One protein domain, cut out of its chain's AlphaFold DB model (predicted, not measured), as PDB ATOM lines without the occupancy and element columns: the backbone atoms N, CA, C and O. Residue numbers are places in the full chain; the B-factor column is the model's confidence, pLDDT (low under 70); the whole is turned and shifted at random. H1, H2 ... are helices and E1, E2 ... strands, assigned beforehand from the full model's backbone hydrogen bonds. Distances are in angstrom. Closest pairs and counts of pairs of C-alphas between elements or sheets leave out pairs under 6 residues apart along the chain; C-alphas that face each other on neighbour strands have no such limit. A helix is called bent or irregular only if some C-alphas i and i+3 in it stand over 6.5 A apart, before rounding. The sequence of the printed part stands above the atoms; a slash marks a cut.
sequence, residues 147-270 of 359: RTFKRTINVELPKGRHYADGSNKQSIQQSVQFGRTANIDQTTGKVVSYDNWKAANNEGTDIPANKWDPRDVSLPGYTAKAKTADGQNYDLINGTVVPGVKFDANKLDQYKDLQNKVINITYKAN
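This is residues 147 to 270 of the 359 residues of the protein "YSIRK-type signal peptide-containing protein" of Lactobacillus helveticus (UniProt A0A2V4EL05). A long, twisted sheet of four strands, E2, E1, E6 and E5, forms a wall with two long loop stretches, residues 209 to 219 and 240 to 248, side by side over one face. The short helix H1 packs over the end where E1 begins and E2 ends, and the small hairpin of E3 and E4 runs on from E2 beyond the sheet and adds to the longest axis. The printed part has 124 residues, with six named strands and one named helix in the order E1, E2, E3, E4, E5, H1, E6; 55 residues, under half, are in named elements, and the class is mostly strand. The large sheet has the order E2, E1, E6, E5 and is mixed. The whole is loose, with a radius of gyration of the C-alphas of 18.9 A and spans of 68 by 34 by 23 A.

E1, residues 147 to 156, is 29.7 A long and begins at C-alpha 147 (564.568, 346.189, 393.566). E2, residues 169 to 179, is 33.4 A long. E6, residues 260 to 269, is 29.8 A long and ends at C-alpha 269 (575.064, 308.147, 398.521). E5, residues 222 to 228, measures 19.6 A, and H1, residues 249 to 258, 14.0 A. E3 is residues 182 to 184 and E4 residues 191 to 194.

E1 and E6 are parallel at 17 degrees, with N 154 and O 263 2.8 A apart. E2 and E1 form an antiparallel hairpin at 171 degrees, with N 149 and O 176 at 2.8 A. E5, an edge strand like E2, is antiparallel to E6 at 155 degrees, with N 225 and O 266 at 2.8 A. H1 is on the sheet at a height over the sheet of 9.2 A, over E1 and, only just, E2, on which 3 of its C-alphas fall; it is slantwise to the strands, at 41 degrees to E1 on the local plane. The closest C-alphas of E1 and H1, Phe 149 and Leu 258, are 5.9 A apart. H1 is irregular, with C-alphas 250 and 253 8.8 A apart; 0 of 6 O i to N i+4 pairs and 4 of 7 O i to N i+3 pairs are within hydrogen-bond range. Residues 211 to 212 pair with 245 to 246, and 215 to 216 with 241 to 242, both antiparallel. E2 runs on into E3 at 33 degrees; E3 and E4 are an antiparallel hairpin, with N 183 and O 193 at 2.8 A.

The C-alphas farthest apart, those of Thr 187 and Asn 270, are 68.8 A apart. The printed part has no cut. The links E1 to E2, E4 to E5 and E5 to H1 are long. Mean pLDDT of the printed part is 91.2, and residues 201 to 208 are under 70.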
ATOM      1  N   ARG A 147     563.524 347.213 393.471       91.25
ATOM      2  CA  ARG A 147     564.568 346.189 393.566       91.25
ATOM      3  C   ARG A 147     563.948 344.851 393.905       91.25
ATOM      4  O   ARG A 147     563.263 344.710 394.913       91.25
ATOM      5  N   THR A 148     564.226 343.853 393.075       90.69
ATOM      6  CA  THR A 148     563.751 342.485 393.284       90.69
ATOM      7  C   THR A 148     564.926 341.553 393.538       90.69
ATOM      8  O   THR A 148     565.887 341.532 392.773       90.69
ATOM      9  N   PHE A 149     564.816 340.750 394.592       93.81
ATOM     10  CA  PHE A 149     565.738 339.674 394.918       93.81
ATOM     11  C   PHE A 149     565.031 338.343 394.712       93.81
ATOM     12  O   PHE A 149     564.072 338.031 395.420       93.81
ATOM     13  N   LYS A 150     565.505 337.550 393.749       92.06
ATOM     14  CA  LYS A 150     564.997 336.205 393.460       92.06
ATOM     15  C   LYS A 150     566.062 335.169 393.764       92.06
ATOM     16  O   LYS A 150     567.212 335.318 393.345       92.06
ATOM     17  N   ARG A 151     565.654 334.068 394.395       95.12
ATOM     18  CA  ARG A 151     566.411 332.823 394.326       95.12
ATOM     19  C   ARG A 151     565.587 331.641 393.864       95.12
ATOM     20  O   ARG A 151     564.407 331.527 394.190       95.12
ATOM     21  N   THR A 152     566.272 330.736 393.181       96.25
ATOM     22  CA  THR A 152     565.760 329.433 392.771       96.25
ATOM     23  C   THR A 152     566.624 328.349 393.402       96.25
ATOM     24  O   THR A 152     567.836 328.320 393.185       96.25
ATOM     25  N   ILE A 153     566.007 327.458 394.175       97.81
ATOM     26  CA  ILE A 153     566.638 326.260 394.732       97.81
ATOM     27  C   ILE A 153     566.130 325.069 393.919       97.81
ATOM     28  O   ILE A 153     564.968 324.679 394.039       97.81
ATOM     29  N   ASN A 154     566.991 324.510 393.076       97.94
ATOM     30  CA  ASN A 154     566.728 323.285 392.333       97.94
ATOM     31  C   ASN A 154     567.247 322.098 393.144       97.94
ATOM     32  O   ASN A 154     568.389 322.129 393.596       97.94
ATOM     33  N   VAL A 155     566.444 321.053 393.309       98.06
ATOM     34  CA  VAL A 155     566.817 319.842 394.047       98.06
ATOM     35  C   VAL A 155     566.633 318.640 393.135       98.06
ATOM     36  O   VAL A 155     565.515 318.357 392.714       98.06
ATOM     37  N   GLU A 156     567.727 317.950 392.815       97.25
ATOM     38  CA  GLU A 156     567.721 316.721 392.019       97.25
ATOM     39  C   GLU A 156     567.957 315.514 392.927       97.25
ATOM     40  O   GLU A 156     569.021 315.378 393.534       97.25
ATOM     41  N   LEU A 157     566.954 314.640 393.028       96.25
ATOM     42  CA  LEU A 157     567.016 313.436 393.847       96.25
ATOM     43  C   LEU A 157     567.964 312.379 393.244       96.25
ATOM     44  O   LEU A 157     568.165 312.335 392.026       96.25
ATOM     45  N   PRO A 158     568.519 311.476 394.078       95.44
ATOM     46  CA  PRO A 158     569.233 310.292 393.607       95.44
ATOM     47  C   PRO A 158     568.409 309.466 392.609       95.44
ATOM     48  O   PRO A 158     567.184 309.380 392.717       95.44
ATOM     49  N   LYS A 159     569.091 308.797 391.670       89.69
ATOM     50  CA  LYS A 159     568.451 307.881 390.708       89.69
ATOM     51  C   LYS A 159     567.568 306.854 391.430       89.69
ATOM     52  O   LYS A 159     567.959 306.317 392.459       89.69
ATOM     53  N   GLY A 160     566.393 306.582 390.865       87.25
ATOM     54  CA  GLY A 160     565.395 305.670 391.437       87.25
ATOM     55  C   GLY A 160     564.452 306.314 392.460       87.25
ATOM     56  O   GLY A 160     563.377 305.769 392.698       87.25
ATOM     57  N   ARG A 161     564.785 307.489 393.016       90.94
ATOM     58  CA  ARG A 161     563.903 308.220 393.937       90.94
ATOM     59  C   ARG A 161     563.148 309.344 393.237       90.94
ATOM     60  O   ARG A 161     563.635 309.948 392.284       90.94
ATOM     61  N   HIS A 162     561.943 309.591 393.732       93.50
ATOM     62  CA  HIS A 162     560.981 310.532 393.181       93.50
ATOM     63  C   HIS A 162     560.205 311.217 394.313       93.50
ATOM     64  O   HIS A 162     560.088 310.677 395.414       93.50
ATOM     65  N   TYR A 163     559.693 312.411 394.037       93.19
ATOM     66  CA  TYR A 163     558.696 313.088 394.859       93.19
ATOM     67  C   TYR A 163     557.311 312.451 394.643       93.19
ATOM     68  O   TYR A 163     557.125 311.619 393.755       93.19
ATOM     69  N   ALA A 164     556.316 312.853 395.438       92.06
ATOM     70  CA  ALA A 164     554.952 312.312 395.356       92.06
ATOM     71  C   ALA A 164     554.250 312.557 394.000       92.06
ATOM     72  O   ALA A 164     553.301 311.853 393.670       92.06
ATOM     73  N   ASP A 165     554.722 313.523 393.206       92.44
ATOM     74  CA  ASP A 165     554.265 313.791 391.835       92.44
ATOM     75  C   ASP A 165     554.973 312.927 390.765       92.44
ATOM     76  O   ASP A 165     554.735 313.094 389.569       92.44
ATOM     77  N   GLY A 166     555.854 312.009 391.179       94.12
ATOM     78  CA  GLY A 166     556.654 311.153 390.301       94.12
ATOM     79  C   GLY A 166     557.893 311.829 389.700       94.12
ATOM     80  O   GLY A 166     558.688 311.156 389.041       94.12
ATOM     81  N   SER A 167     558.106 313.128 389.928       95.00
ATOM     82  CA  SER A 167     559.299 313.831 389.448       95.00
ATOM     83  C   SER A 167     560.542 313.444 390.256       95.00
ATOM     84  O   SER A 167     560.465 313.127 391.439       95.00
ATOM     85  N   ASN A 168     561.727 313.511 389.644       95.31
ATOM     86  CA  ASN A 168     563.008 313.402 390.355       95.31
ATOM     87  C   ASN A 168     563.673 314.769 390.605       95.31
ATOM     88  O   ASN A 168     564.798 314.820 391.104       95.31
ATOM     89  N   LYS A 169     563.007 315.873 390.235       96.00
ATOM     90  CA  LYS A 169     563.524 317.241 390.357       96.00
ATOM     91  C   LYS A 169     562.438 318.189 390.846       96.00
ATOM     92  O   LYS A 169     561.396 318.295 390.211       96.00
ATOM     93  N   GLN A 170     562.729 318.936 391.907       95.75
ATOM     94  CA  GLN A 170     561.883 320.026 392.394       95.75
ATOM     95  C   GLN A 170     562.600 321.367 392.195       95.75
ATOM     96  O   GLN A 170     563.820 321.451 392.330       95.75
ATOM     97  N   SER A 171     561.848 322.429 391.905       95.81
ATOM     98  CA  SER A 171     562.356 323.803 391.889       95.81
ATOM     99  C   SER A 171     561.530 324.662 392.842       95.81
ATOM    100  O   SER A 171     560.302 324.655 392.784       95.81
ATOM    101  N   ILE A 172     562.202 325.369 393.746       93.75
ATOM    102  CA  ILE A 172     561.593 326.218 394.773       93.75
ATOM    103  C   ILE A 172     562.049 327.646 394.504       93.75
ATOM    104  O   ILE A 172     563.246 327.930 394.538       93.75
ATOM    105  N   GLN A 173     561.105 328.548 394.245       92.62
ATOM    106  CA  GLN A 173     561.396 329.960 394.009       92.62
ATOM    107  C   GLN A 173     561.014 330.787 395.236       92.62
ATOM    108  O   GLN A 173     559.940 330.609 395.804       92.62
ATOM    109  N   GLN A 174     561.895 331.699 395.637       91.94
ATOM    110  CA  GLN A 174     561.633 332.693 396.676       91.94
ATOM    111  C   GLN A 174     561.962 334.077 396.112       91.94
ATOM    112  O   GLN A 174     563.019 334.275 395.512       91.94
ATOM    113  N   SER A 175     561.049 335.029 396.292       90.44
ATOM    114  CA  SER A 175     561.174 336.396 395.785       90.44
ATOM    115  C   SER A 175     560.882 337.383 396.905       90.44
ATOM    116  O   SER A 175     559.923 337.208 397.646       90.44
ATOM    117  N   VAL A 176     561.693 338.430 396.990       91.31
ATOM    118  CA  VAL A 176     561.487 339.601 397.847       91.31
ATOM    119  C   VAL A 176     561.558 340.830 396.951       91.31
ATOM    120  O   VAL A 176     562.429 340.906 396.084       91.31
ATOM    121  N   GLN A 177     560.640 341.774 397.125       90.06
ATOM    122  CA  GLN A 177     560.591 343.013 396.348       90.06
ATOM    123  C   GLN A 177     560.624 344.212 397.290       90.06
ATOM    124  O   GLN A 177     560.020 344.182 398.361       90.06
ATOM    125  N   PHE A 178     561.329 345.261 396.884       92.12
ATOM    126  CA  PHE A 178     561.398 346.541 397.572       92.12
ATOM    127  C   PHE A 178     561.028 347.662 396.607       92.12
ATOM    128  O   PHE A 178     561.493 347.666 395.468       92.12
ATOM    129  N   GLY A 179     560.236 348.618 397.088       90.50
ATOM    130  CA  GLY A 179     559.867 349.839 396.377       90.50
ATOM    131  C   GLY A 179     560.283 351.096 397.145       90.50
ATOM    132  O   GLY A 179     560.375 351.073 398.378       90.50
ATOM    133  N   ARG A 180     560.517 352.197 396.427       92.06
ATOM    134  CA  ARG A 180     560.649 353.558 396.974       92.06
ATOM    135  C   ARG A 180     560.200 354.613 395.960       92.06
ATOM    136  O   ARG A 180     560.166 354.356 394.759       92.06
ATOM    137  N   THR A 181     559.898 355.812 396.449       91.56
ATOM    138  CA  THR A 181     559.533 356.974 395.627       91.56
ATOM    139  C   THR A 181     560.779 357.755 395.207       91.56
ATOM    140  O   THR A 181     561.701 357.916 396.007       91.56
ATOM    141  N   ALA A 182     560.778 358.301 393.990       93.75
ATOM    142  CA  ALA A 182     561.702 359.353 393.568       93.75
ATOM    143  C   ALA A 182     561.033 360.726 393.732       93.75
ATOM    144  O   ALA A 182     559.949 360.953 393.195       93.75
ATOM    145  N   ASN A 183     561.695 361.651 394.423       92.94
ATOM    146  CA  ASN A 183     561.258 363.038 394.539       92.94
ATOM    147  C   ASN A 183     561.846 363.833 393.366       92.94
ATOM    148  O   ASN A 183     563.066 363.879 393.197       92.94
ATOM    149  N   ILE A 184     560.985 364.421 392.533       92.12
ATOM    150  CA  ILE A 184     561.354 365.052 391.256       92.12
ATOM    151  C   ILE A 184     561.096 366.560 391.332       92.12
ATOM    152  O   ILE A 184     560.016 366.986 391.737       92.12
ATOM    153  N   ASP A 185     562.067 367.365 390.899       93.25
ATOM    154  CA  ASP A 185     561.878 368.801 390.685       93.25
ATOM    155  C   ASP A 185     560.944 369.014 389.488       93.25
ATOM    156  O   ASP A 185     561.274 368.673 388.350       93.25
ATOM    157  N   GLN A 186     559.775 369.599 389.750       90.94
ATOM    158  CA  GLN A 186     558.736 369.855 388.751       90.94
ATOM    159  C   GLN A 186     559.172 370.845 387.657       90.94
ATOM    160  O   GLN A 186     558.574 370.859 386.584       90.94
ATOM    161  N   THR A 187     560.210 371.648 387.907       92.19
ATOM    162  CA  THR A 187     560.733 372.655 386.972       92.19
ATOM    163  C   THR A 187     561.722 372.046 385.982       92.19
ATOM    164  O   THR A 187     561.671 372.344 384.792       92.19
ATOM    165  N   THR A 188     562.638 371.197 386.465       92.19
ATOM    166  CA  THR A 188     563.718 370.620 385.641       92.19
ATOM    167  C   THR A 188     563.478 369.171 385.218       92.19
ATOM    168  O   THR A 188     564.221 368.651 384.384       92.19
ATOM    169  N   GLY A 189     562.480 368.493 385.795       88.12
ATOM    170  CA  GLY A 189     562.197 367.072 385.570       88.12
ATOM    171  C   GLY A 189     563.247 366.118 386.152       88.12
ATOM    172  O   GLY A 189     563.224 364.924 385.851       88.12
ATOM    173  N   LYS A 190     564.192 366.617 386.962       90.00
ATOM    174  CA  LYS A 190     565.298 365.825 387.522       90.00
ATOM    175  C   LYS A 190     564.940 365.243 388.886       90.00
ATOM    176  O   LYS A 190     564.258 365.877 389.687       90.00
ATOM    177  N   VAL A 191     565.449 364.043 389.168       93.19
ATOM    178  CA  VAL A 191     565.373 363.442 390.507       93.19
ATOM    179  C   VAL A 191     566.257 364.240 391.466       93.19
ATOM    180  O   VAL A 191     567.442 364.433 391.199       93.19
ATOM    181  N   VAL A 192     565.672 364.682 392.576       93.19
ATOM    182  CA  VAL A 192     566.327 365.447 393.648       93.19
ATOM    183  C   VAL A 192     566.732 364.528 394.798       93.19
ATOM    184  O   VAL A 192     567.820 364.665 395.354       93.19
ATOM    185  N   SER A 193     565.872 363.573 395.155       92.62
ATOM    186  CA  SER A 193     566.129 362.586 396.207       92.62
ATOM    187  C   SER A 193     565.266 361.335 396.017       92.62
ATOM    188  O   SER A 193     564.429 361.273 395.116       92.62
ATOM    189  N   TYR A 194     565.458 360.343 396.882       93.31
ATOM    190  CA  TYR A 194     564.596 359.170 396.985       93.31
ATOM    191  C   TYR A 194     564.150 358.971 398.435       93.31
ATOM    192  O   TYR A 194     564.901 359.281 399.361       93.31
ATOM    193  N   ASP A 195     562.966 358.396 398.614       92.56
ATOM    194  CA  ASP A 195     562.481 357.937 399.916       92.56
ATOM    195  C   ASP A 195     563.213 356.658 400.374       92.56
ATOM    196  O   ASP A 195     563.877 355.966 399.596       92.56
ATOM    197  N   ASN A 196     563.037 356.287 401.645       91.69
ATOM    198  CA  ASN A 196     563.525 355.011 402.171       91.69
ATOM    199  C   ASN A 196     562.839 353.812 401.491       91.69
ATOM    200  O   ASN A 196     561.621 353.810 401.289       91.69
ATOM    201  N   TRP A 197     563.614 352.757 401.224       93.56
ATOM    202  CA  TRP A 197     563.107 351.478 400.723       93.56
ATOM    203  C   TRP A 197     562.092 350.846 401.678       93.56
ATOM    204  O   TRP A 197     562.308 350.774 402.889       93.56
ATOM    205  N   LYS A 198     561.009 350.310 401.113       89.31
ATOM    206  CA  LYS A 198     559.986 349.533 401.822       89.31
ATOM    207  C   LYS A 198     559.796 348.202 401.106       89.31
ATOM    208  O   LYS A 198     559.782 348.167 399.879       89.31
ATOM    209  N   ALA A 199     559.681 347.108 401.855       88.69
ATOM    210  CA  ALA A 199     559.351 345.815 401.263       88.69
ATOM    211  C   ALA A 199     557.913 345.850 400.719       88.69
ATOM    212  O   ALA A 199     557.039 346.456 401.339       88.69
ATOM    213  N   ALA A 200     557.669 345.215 399.576       81.50
ATOM    214  CA  ALA A 200     556.326 345.076 399.027       81.50
ATOM    215  C   ALA A 200     555.514 344.118 399.909       81.50
ATOM    216  O   ALA A 200     555.888 342.958 400.072       81.50
ATOM    217  N   ASN A 201     554.414 344.594 400.489       67.81
ATOM    218  CA  ASN A 201     553.569 343.770 401.348       67.81
ATOM    219  C   ASN A 201     552.948 342.620 400.539       67.81
ATOM    220  O   ASN A 201     552.266 342.860 399.545       67.81
ATOM    221  N   ASN A 202     553.119 341.381 401.004       60.81
ATOM    222  CA  ASN A 202     552.333 340.251 400.516       60.81
ATOM    223  C   ASN A 202     550.934 340.330 401.148       60.81
ATOM    224  O   ASN A 202     550.710 339.761 402.221       60.81
ATOM    225  N   GLU A 203     550.018 341.081 400.529       49.25
ATOM    226  CA  GLU A 203     548.651 341.252 401.035       49.25
ATOM    227  C   GLU A 203     547.994 339.893 401.339       49.25
ATOM    228  O   GLU A 203     547.935 339.006 400.488       49.25
ATOM    229  N   GLY A 204     547.514 339.724 402.577       51.03
ATOM    230  CA  GLY A 204     546.819 338.511 403.017       51.03
ATOM    231  C   GLY A 204     547.698 337.322 403.432       51.03
ATOM    232  O   GLY A 204     547.164 336.221 403.541       51.03
ATOM    233  N   THR A 205     549.005 337.494 403.681       50.66
ATOM    234  CA  THR A 205     549.860 336.405 404.208       50.66
ATOM    235  C   THR A 205     550.722 336.836 405.397       50.66
ATOM    236  O   THR A 205     551.335 337.900 405.363       50.66
ATOM    237  N   ASP A 206     550.874 335.961 406.396       51.59
ATOM    238  CA  ASP A 206     551.785 336.149 407.542       51.59
ATOM    239  C   ASP A 206     553.276 335.963 407.181       51.59
ATOM    240  O   ASP A 206     554.111 335.708 408.049       51.59
ATOM    241  N   ILE A 207     553.640 336.047 405.895       53.41
ATOM    242  CA  ILE A 207     555.017 335.890 405.415       53.41
ATOM    243  C   ILE A 207     555.705 337.263 405.458       53.41
ATOM    244  O   ILE A 207     555.351 338.136 404.660       53.41
ATOM    245  N   PRO A 208     556.729 337.474 406.312       59.94
ATOM    246  CA  PRO A 208     557.495 338.714 406.330       59.94
ATOM    247  C   PRO A 208     558.088 339.017 404.951       59.94
ATOM    248  O   PRO A 208     558.966 338.303 404.462       59.94
ATOM    249  N   ALA A 209     557.625 340.112 404.348       77.69
ATOM    250  CA  ALA A 209     557.941 340.524 402.980       77.69
ATOM    251  C   ALA A 209     559.440 340.737 402.685       77.69
ATOM    252  O   ALA A 209     559.829 340.862 401.529       77.69
ATOM    253  N   ASN A 210     560.287 340.796 403.717       88.62
ATOM    254  CA  ASN A 210     561.715 341.091 403.637       88.62
ATOM    255  C   ASN A 210     562.623 339.903 404.005       88.62
ATOM    256  O   ASN A 210     563.754 340.124 404.449       88.62
ATOM    257  N   LYS A 211     562.176 338.650 403.855       91.12
ATOM    258  CA  LYS A 211     563.056 337.485 404.038       91.12
ATOM    259  C   LYS A 211     562.876 336.389 402.992       91.12
ATOM    260  O   LYS A 211     561.824 336.230 402.387       91.12
ATOM    261  N   TRP A 212     563.909 335.566 402.877       93.00
ATOM    262  CA  TRP A 212     563.797 334.190 402.420       93.00
ATOM    263  C   TRP A 212     563.935 333.257 403.614       93.00
ATOM    264  O   TRP A 212     564.929 333.323 404.341       93.00
ATOM    265  N   ASP A 213     562.965 332.370 403.795       91.38
ATOM    266  CA  ASP A 213     563.049 331.315 404.799       91.38
ATOM    267  C   ASP A 213     564.126 330.279 404.450       91.38
ATOM    268  O   ASP A 213     564.343 330.008 403.259       91.38
ATOM    269  N   PRO A 214     564.812 329.707 405.462       95.25
ATOM    270  CA  PRO A 214     565.733 328.599 405.253       95.25
ATOM    271  C   PRO A 214     564.990 327.395 404.672       95.25
ATOM    272  O   PRO A 214     563.802 327.194 404.930       95.25
ATOM    273  N   ARG A 215     565.697 326.568 403.902       96.12
ATOM    274  CA  ARG A 215     565.132 325.342 403.336       96.12
ATOM    275  C   ARG A 215     566.001 324.154 403.694       96.12
ATOM    276  O   ARG A 215     567.125 324.050 403.211       96.12
ATOM    277  N   ASP A 216     565.455 323.253 404.500       96.81
ATOM    278  CA  ASP A 216     566.062 321.944 404.692       96.81
ATOM    279  C   ASP A 216     565.917 321.096 403.419       96.81
ATOM    280  O   ASP A 216     564.873 321.085 402.749       96.81
ATOM    281  N   VAL A 217     567.016 320.435 403.077       97.00
ATOM    282  CA  VAL A 217     567.160 319.467 401.989       97.00
ATOM    283  C   VAL A 217     567.801 318.169 402.500       97.00
ATOM    284  O   VAL A 217     568.400 317.425 401.718       97.00
ATOM    285  N   SER A 218     567.679 317.900 403.809       96.25
ATOM    286  CA  SER A 218     568.068 316.644 404.451       96.25
ATOM    287  C   SER A 218     567.426 315.437 403.768       96.25
ATOM    288  O   SER A 218     566.312 315.489 403.242       96.25
ATOM    289  N   LEU A 219     568.185 314.343 403.702       95.50
ATOM    290  CA  LEU A 219     567.787 313.171 402.940       95.50
ATOM    291  C   LEU A 219     568.475 311.915 403.511       95.50
ATOM    292  O   LEU A 219     569.689 311.783 403.345       95.50
ATOM    293  N   PRO A 220     567.741 310.992 404.172       94.56
ATOM    294  CA  PRO A 220     568.325 309.832 404.847       94.56
ATOM    295  C   PRO A 220     569.281 309.038 403.953       94.56
ATOM    296  O   PRO A 220     568.941 308.690 402.817       94.56
ATOM    297  N   GLY A 221     570.495 308.833 404.469       95.56
ATOM    298  CA  GLY A 221     571.576 308.085 403.830       95.56
ATOM    299  C   GLY A 221     572.281 308.797 402.676       95.56
ATOM    300  O   GLY A 221     573.072 308.161 401.979       95.56
ATOM    301  N   TYR A 222     572.040 310.092 402.465       97.31
ATOM    302  CA  TYR A 222     572.753 310.881 401.463       97.31
ATOM    303  C   TYR A 222     573.389 312.129 402.065       97.31
ATOM    304  O   TYR A 222     572.805 312.824 402.891       97.31
ATOM    305  N   THR A 223     574.578 312.461 401.573       97.38
ATOM    306  CA  THR A 223     575.221 313.755 401.812       97.38
ATOM    307  C   THR A 223     574.788 314.723 400.717       97.38
ATOM    308  O   THR A 223     575.071 314.487 399.535       97.38
ATOM    309  N   ALA A 224     574.111 315.810 401.091       98.19
ATOM    310  CA  ALA A 224     573.758 316.879 400.163       98.19
ATOM    311  C   ALA A 224     575.002 317.677 399.734       98.19
ATOM    312  O   ALA A 224     575.970 317.829 400.477       98.19
ATOM    313  N   LYS A 225     574.973 318.199 398.508       97.81
ATOM    314  CA  LYS A 225     575.971 319.111 397.947       97.81
ATOM    315  C   LYS A 225     575.257 320.209 397.185       97.81
ATOM    316  O   LYS A 225     574.488 319.913 396.269       97.81
ATOM    317  N   ALA A 226     575.545 321.457 397.528       98.19
ATOM    318  CA  ALA A 226     574.996 322.617 396.849       98.19
ATOM    319  C   ALA A 226     576.053 323.298 395.975       98.19
ATOM    320  O   ALA A 226     577.223 323.408 396.349       98.19
ATOM    321  N   LYS A 227     575.618 323.768 394.807       98.12
ATOM    322  CA  LYS A 227     576.411 324.605 393.906       98.12
ATOM    323  C   LYS A 227     575.598 325.766 393.366       98.12
ATOM    324  O   LYS A 227     574.395 325.630 393.167       98.12
ATOM    325  N   THR A 228     576.242 326.884 393.073       96.50
ATOM    326  CA  THR A 228     575.622 327.983 392.324       96.50
ATOM    327  C   THR A 228     575.506 327.648 390.826       96.50
ATOM    328  O   THR A 228     575.992 326.608 390.373       96.50
ATOM    329  N   ALA A 229     574.843 328.493 390.025       94.19
ATOM    330  CA  ALA A 229     574.731 328.285 388.569       94.19
ATOM    331  C   ALA A 229     576.083 328.299 387.831       94.19
ATOM    332  O   ALA A 229     576.259 327.556 386.870       94.19
ATOM    333  N   ASP A 230     577.044 329.089 388.304       94.19
ATOM    334  CA  ASP A 230     578.436 329.134 387.841       94.19
ATOM    335  C   ASP A 230     579.297 327.972 388.383       94.19
ATOM    336  O   ASP A 230     580.494 327.893 388.117       94.19
ATOM    337  N   GLY A 231     578.694 327.029 389.117       94.50
ATOM    338  CA  GLY A 231     579.323 325.772 389.526       94.50
ATOM    339  C   GLY A 231     580.210 325.849 390.771       94.50
ATOM    340  O   GLY A 231     580.751 324.807 391.174       94.50
ATOM    341  N   GLN A 232     580.328 327.028 391.394       96.19
ATOM    342  CA  GLN A 232     580.990 327.207 392.689       96.19
ATOM    343  C   GLN A 232     580.247 326.438 393.777       96.19
ATOM    344  O   GLN A 232     579.032 326.252 393.701       96.19
ATOM    345  N   ASN A 233     580.979 325.973 394.787       97.31
ATOM    346  CA  ASN A 233     580.358 325.348 395.950       97.31
ATOM    347  C   ASN A 233     579.534 326.389 396.718       97.31
ATOM    348  O   ASN A 233     579.888 327.566 396.768       97.31
ATOM    349  N   TYR A 234     578.433 325.940 397.304       96.31
ATOM    350  CA  TYR A 234     577.560 326.762 398.125       96.31
ATOM    351  C   TYR A 234     577.396 326.096 399.491       96.31
ATOM    352  O   TYR A 234     577.100 324.902 399.564       96.31
ATOM    353  N   ASP A 235     577.601 326.853 400.564       96.38
ATOM    354  CA  ASP A 235     577.616 326.291 401.910       96.38
ATOM    355  C   ASP A 235     576.197 326.041 402.437       96.38
ATOM    356  O   ASP A 235     575.301 326.885 402.342       96.38
ATOM    357  N   LEU A 236     576.001 324.852 403.005       97.69
ATOM    358  CA  LEU A 236     574.768 324.444 403.674       97.69
ATOM    359  C   LEU A 236     574.994 324.458 405.186       97.69
ATOM    360  O   LEU A 236     575.940 323.838 405.678       97.69
ATOM    361  N   ILE A 237     574.097 325.104 405.932       97.44
ATOM    362  CA  ILE A 237     574.103 325.041 407.397       97.44
ATOM    363  C   ILE A 237     573.909 323.575 407.801       97.44
ATOM    364  O   ILE A 237     573.003 322.898 407.307       97.44
ATOM    365  N   ASN A 238     574.797 323.078 408.665       95.50
ATOM    366  CA  ASN A 238     574.860 321.683 409.120       95.50
ATOM    367  C   ASN A 238     574.873 320.644 407.974       95.50
ATOM    368  O   ASN A 238     574.479 319.499 408.166       95.50
ATOM    369  N   GLY A 239     575.303 321.035 406.768       95.75
ATOM    370  CA  GLY A 239     575.349 320.163 405.594       95.75
ATOM    371  C   GLY A 239     574.001 319.872 404.917       95.75
ATOM    372  O   GLY A 239     574.010 319.247 403.860       95.75
ATOM    373  N   THR A 240     572.860 320.326 405.459       97.00
ATOM    374  CA  THR A 240     571.527 320.041 404.879       97.00
ATOM    375  C   THR A 240     570.615 321.249 404.696       97.00
ATOM    376  O   THR A 240     569.627 321.132 403.981       97.00
ATOM    377  N   VAL A 241     570.909 322.413 405.283       98.12
ATOM    378  CA  VAL A 241     569.996 323.564 405.241       98.12
ATOM    379  C   VAL A 241     570.541 324.670 404.341       98.12
ATOM    380  O   VAL A 241     571.588 325.258 404.612       98.12
ATOM    381  N   VAL A 242     569.792 325.013 403.289       97.62
ATOM    382  CA  VAL A 242     570.014 326.247 402.525       97.62
ATOM    383  C   VAL A 242     569.654 327.425 403.443       97.62
ATOM    384  O   VAL A 242     568.510 327.489 403.907       97.62
ATOM    385  N   PRO A 243     570.583 328.357 403.728       96.44
ATOM    386  CA  PRO A 243     570.374 329.409 404.713       96.44
ATOM    387  C   PRO A 243     569.226 330.344 404.318       96.44
ATOM    388  O   PRO A 243     568.971 330.602 403.137       96.44
ATOM    389  N   GLY A 244     568.530 330.874 405.320       94.69
ATOM    390  CA  GLY A 244     567.615 331.997 405.133       94.69
ATOM    391  C   GLY A 244     568.381 333.306 404.920       94.69
ATOM    392  O   GLY A 244     569.565 333.404 405.236       94.69
ATOM    393  N   VAL A 245     567.699 334.327 404.406       94.06
ATOM    394  CA  VAL A 245     568.243 335.690 404.275       94.06
ATOM    395  C   VAL A 245     567.197 336.664 404.790       94.06
ATOM    396  O   VAL A 245     566.076 336.660 404.295       94.06
ATOM    397  N   LYS A 246     567.548 337.506 405.765       93.50
ATOM    398  CA  LYS A 246     566.725 338.644 406.193       93.50
ATOM    399  C   LYS A 246     567.321 339.910 405.585       93.50
ATOM    400  O   LYS A 246     568.480 340.224 405.848       93.50
ATOM    401  N   PHE A 247     566.544 340.602 404.760       93.31
ATOM    402  CA  PHE A 247     566.982 341.780 404.020       93.31
ATOM    403  C   PHE A 247     566.802 343.050 404.869       93.31
ATOM    404  O   PHE A 247     565.684 343.390 405.270       93.31
ATOM    405  N   ASP A 248     567.901 343.763 405.127       92.38
ATOM    406  CA  ASP A 248     567.886 345.130 405.660       92.38
ATOM    407  C   ASP A 248     567.589 346.127 404.527       92.38
ATOM    408  O   ASP A 248     568.408 346.324 403.624       92.38
ATOM    409  N   ALA A 249     566.420 346.769 404.592       91.25
ATOM    410  CA  ALA A 249     565.964 347.759 403.616       91.25
ATOM    411  C   ALA A 249     566.914 348.968 403.494       91.25
ATOM    412  O   ALA A 249     566.994 349.590 402.437       91.25
ATOM    413  N   ASN A 250     567.679 349.280 404.544       90.88
ATOM    414  CA  ASN A 250     568.619 350.401 404.544       90.88
ATOM    415  C   ASN A 250     569.953 350.061 403.854       90.88
ATOM    416  O   ASN A 250     570.782 350.944 403.655       90.88
ATOM    417  N   LYS A 251     570.190 348.782 403.521       92.88
ATOM    418  CA  LYS A 251     571.479 348.268 403.027       92.88
ATOM    419  C   LYS A 251     571.324 347.327 401.830       92.88
ATOM    420  O   LYS A 251     572.100 346.389 401.669       92.88
ATOM    421  N   LEU A 252     570.327 347.561 400.972       92.75
ATOM    422  CA  LEU A 252     569.995 346.649 399.866       92.75
ATOM    423  C   LEU A 252     571.153 346.368 398.891       92.75
ATOM    424  O   LEU A 252     571.195 345.286 398.306       92.75
ATOM    425  N   ASP A 253     572.109 347.289 398.737       91.38
ATOM    426  CA  ASP A 253     573.286 347.101 397.876       91.38
ATOM    427  C   ASP A 253     574.202 345.946 398.324       91.38
ATOM    428  O   ASP A 253     574.878 345.345 397.485       91.38
ATOM    429  N   GLN A 254     574.187 345.573 399.612       94.19
ATOM    430  CA  GLN A 254     574.990 344.452 400.125       94.19
ATOM    431  C   GLN A 254     574.494 343.084 399.627       94.19
ATOM    432  O   GLN A 254     575.240 342.113 399.679       94.19
ATOM    433  N   TYR A 255     573.259 343.009 399.116       93.12
ATOM    434  CA  TYR A 255     572.634 341.782 398.611       93.12
ATOM    435  C   TYR A 255     572.579 341.722 397.076       93.12
ATOM    436  O   TYR A 255     571.813 340.940 396.515       93.12
ATOM    437  N   LYS A 256     573.334 342.569 396.361       88.62
ATOM    438  CA  LYS A 256     573.270 342.660 394.888       88.62
ATOM    439  C   LYS A 256     573.516 341.323 394.168       88.62
ATOM    440  O   LYS A 256     572.913 341.073 393.129       88.62
ATOM    441  N   ASP A 257     574.341 340.439 394.731       86.75
ATOM    442  CA  ASP A 257     574.613 339.099 394.189       86.75
ATOM    443  C   ASP A 257     573.432 338.122 394.364       86.75
ATOM    444  O   ASP A 257     573.394 337.064 393.733       86.75
ATOM    445  N   LEU A 258     572.458 338.480 395.206       88.75
ATOM    446  CA  LEU A 258     571.235 337.727 395.470       88.75
ATOM    447  C   LEU A 258     570.069 338.132 394.554       88.75
ATOM    448  O   LEU A 258     568.979 337.583 394.692       88.75
ATOM    449  N   GLN A 259     570.253 339.072 393.616       87.38
ATOM    450  CA  GLN A 259     569.151 339.525 392.758       87.38
ATOM    451  C   GLN A 259     568.563 338.406 391.883       87.38
ATOM    452  O   GLN A 259     567.350 338.366 391.688       87.38
ATOM    453  N   ASN A 260     569.396 337.468 391.415       91.00
ATOM    454  CA  ASN A 260     568.983 336.283 390.655       91.00
ATOM    455  C   ASN A 260     569.840 335.057 391.036       91.00
ATOM    456  O   ASN A 260     570.559 334.498 390.207       91.00
ATOM    457  N   LYS A 261     569.823 334.653 392.314       94.69
ATOM    458  CA  LYS A 261     570.648 333.533 392.800       94.69
ATOM    459  C   LYS A 261     570.044 332.189 392.381       94.69
ATOM    460  O   LYS A 261     568.879 331.917 392.643       94.69
ATOM    461  N   VAL A 262     570.842 331.294 391.812       96.75
ATOM    462  CA  VAL A 262     570.424 329.903 391.567       96.75
ATOM    463  C   VAL A 262     571.312 328.977 392.379       96.75
ATOM    464  O   VAL A 262     572.532 329.124 392.356       96.75
ATOM    465  N   ILE A 263     570.689 328.044 393.097       97.88
ATOM    466  CA  ILE A 263     571.332 327.037 393.940       97.88
ATOM    467  C   ILE A 263     570.845 325.669 393.460       97.88
ATOM    468  O   ILE A 263     569.646 325.414 393.415       97.88
ATOM    469  N   ASN A 264     571.771 324.792 393.097       98.31
ATOM    470  CA  ASN A 264     571.516 323.442 392.615       98.31
ATOM    471  C   ASN A 264     571.987 322.442 393.676       98.31
ATOM    472  O   ASN A 264     573.178 322.374 393.983       98.31
ATOM    473  N   ILE A 265     571.048 321.685 394.237       98.56
ATOM    474  CA  ILE A 265     571.271 320.641 395.235       98.56
ATOM    475  C   ILE A 265     571.345 319.287 394.532       98.56
ATOM    476  O   ILE A 265     570.461 318.916 393.759       98.56
ATOM    477  N   THR A 266     572.399 318.545 394.845       97.69
ATOM    478  CA  THR A 266     572.646 317.167 394.408       97.69
ATOM    479  C   THR A 266     573.053 316.321 395.610       97.69
ATOM    480  O   THR A 266     573.396 316.858 396.663       97.69
ATOM    481  N   TYR A 267     573.042 314.998 395.469       98.00
ATOM    482  CA  TYR A 267     573.276 314.077 396.581       98.00
ATOM    483  C   TYR A 267     574.339 313.031 396.249       98.00
ATOM    484  O   TYR A 267     574.333 312.444 395.167       98.00
ATOM    485  N   LYS A 268     575.228 312.751 397.208       96.06
ATOM    486  CA  LYS A 268     576.117 311.581 397.192       96.06
ATOM    487  C   LYS A 268     575.537 310.518 398.126       96.06
ATOM    488  O   LYS A 268     575.220 310.842 399.265       96.06
ATOM    489  N   ALA A 269     575.414 309.274 397.658       97.31
ATOM    490  CA  ALA A 269     575.064 308.147 398.521       97.31
ATOM    491  C   ALA A 269     576.145 307.945 399.591       97.31
ATOM    492  O   ALA A 269     577.342 307.974 399.279       97.31
ATOM    493  N   ASN A 270     575.716 307.758 400.835       96.81
ATOM    494  CA  ASN A 270     576.600 307.390 401.932       96.81
ATOM    495  C   ASN A 270     576.835 305.875 401.916       96.81
ATOM    496  O   ASN A 270     576.040 305.118 401.358       96.81
TER     497      ASN A 270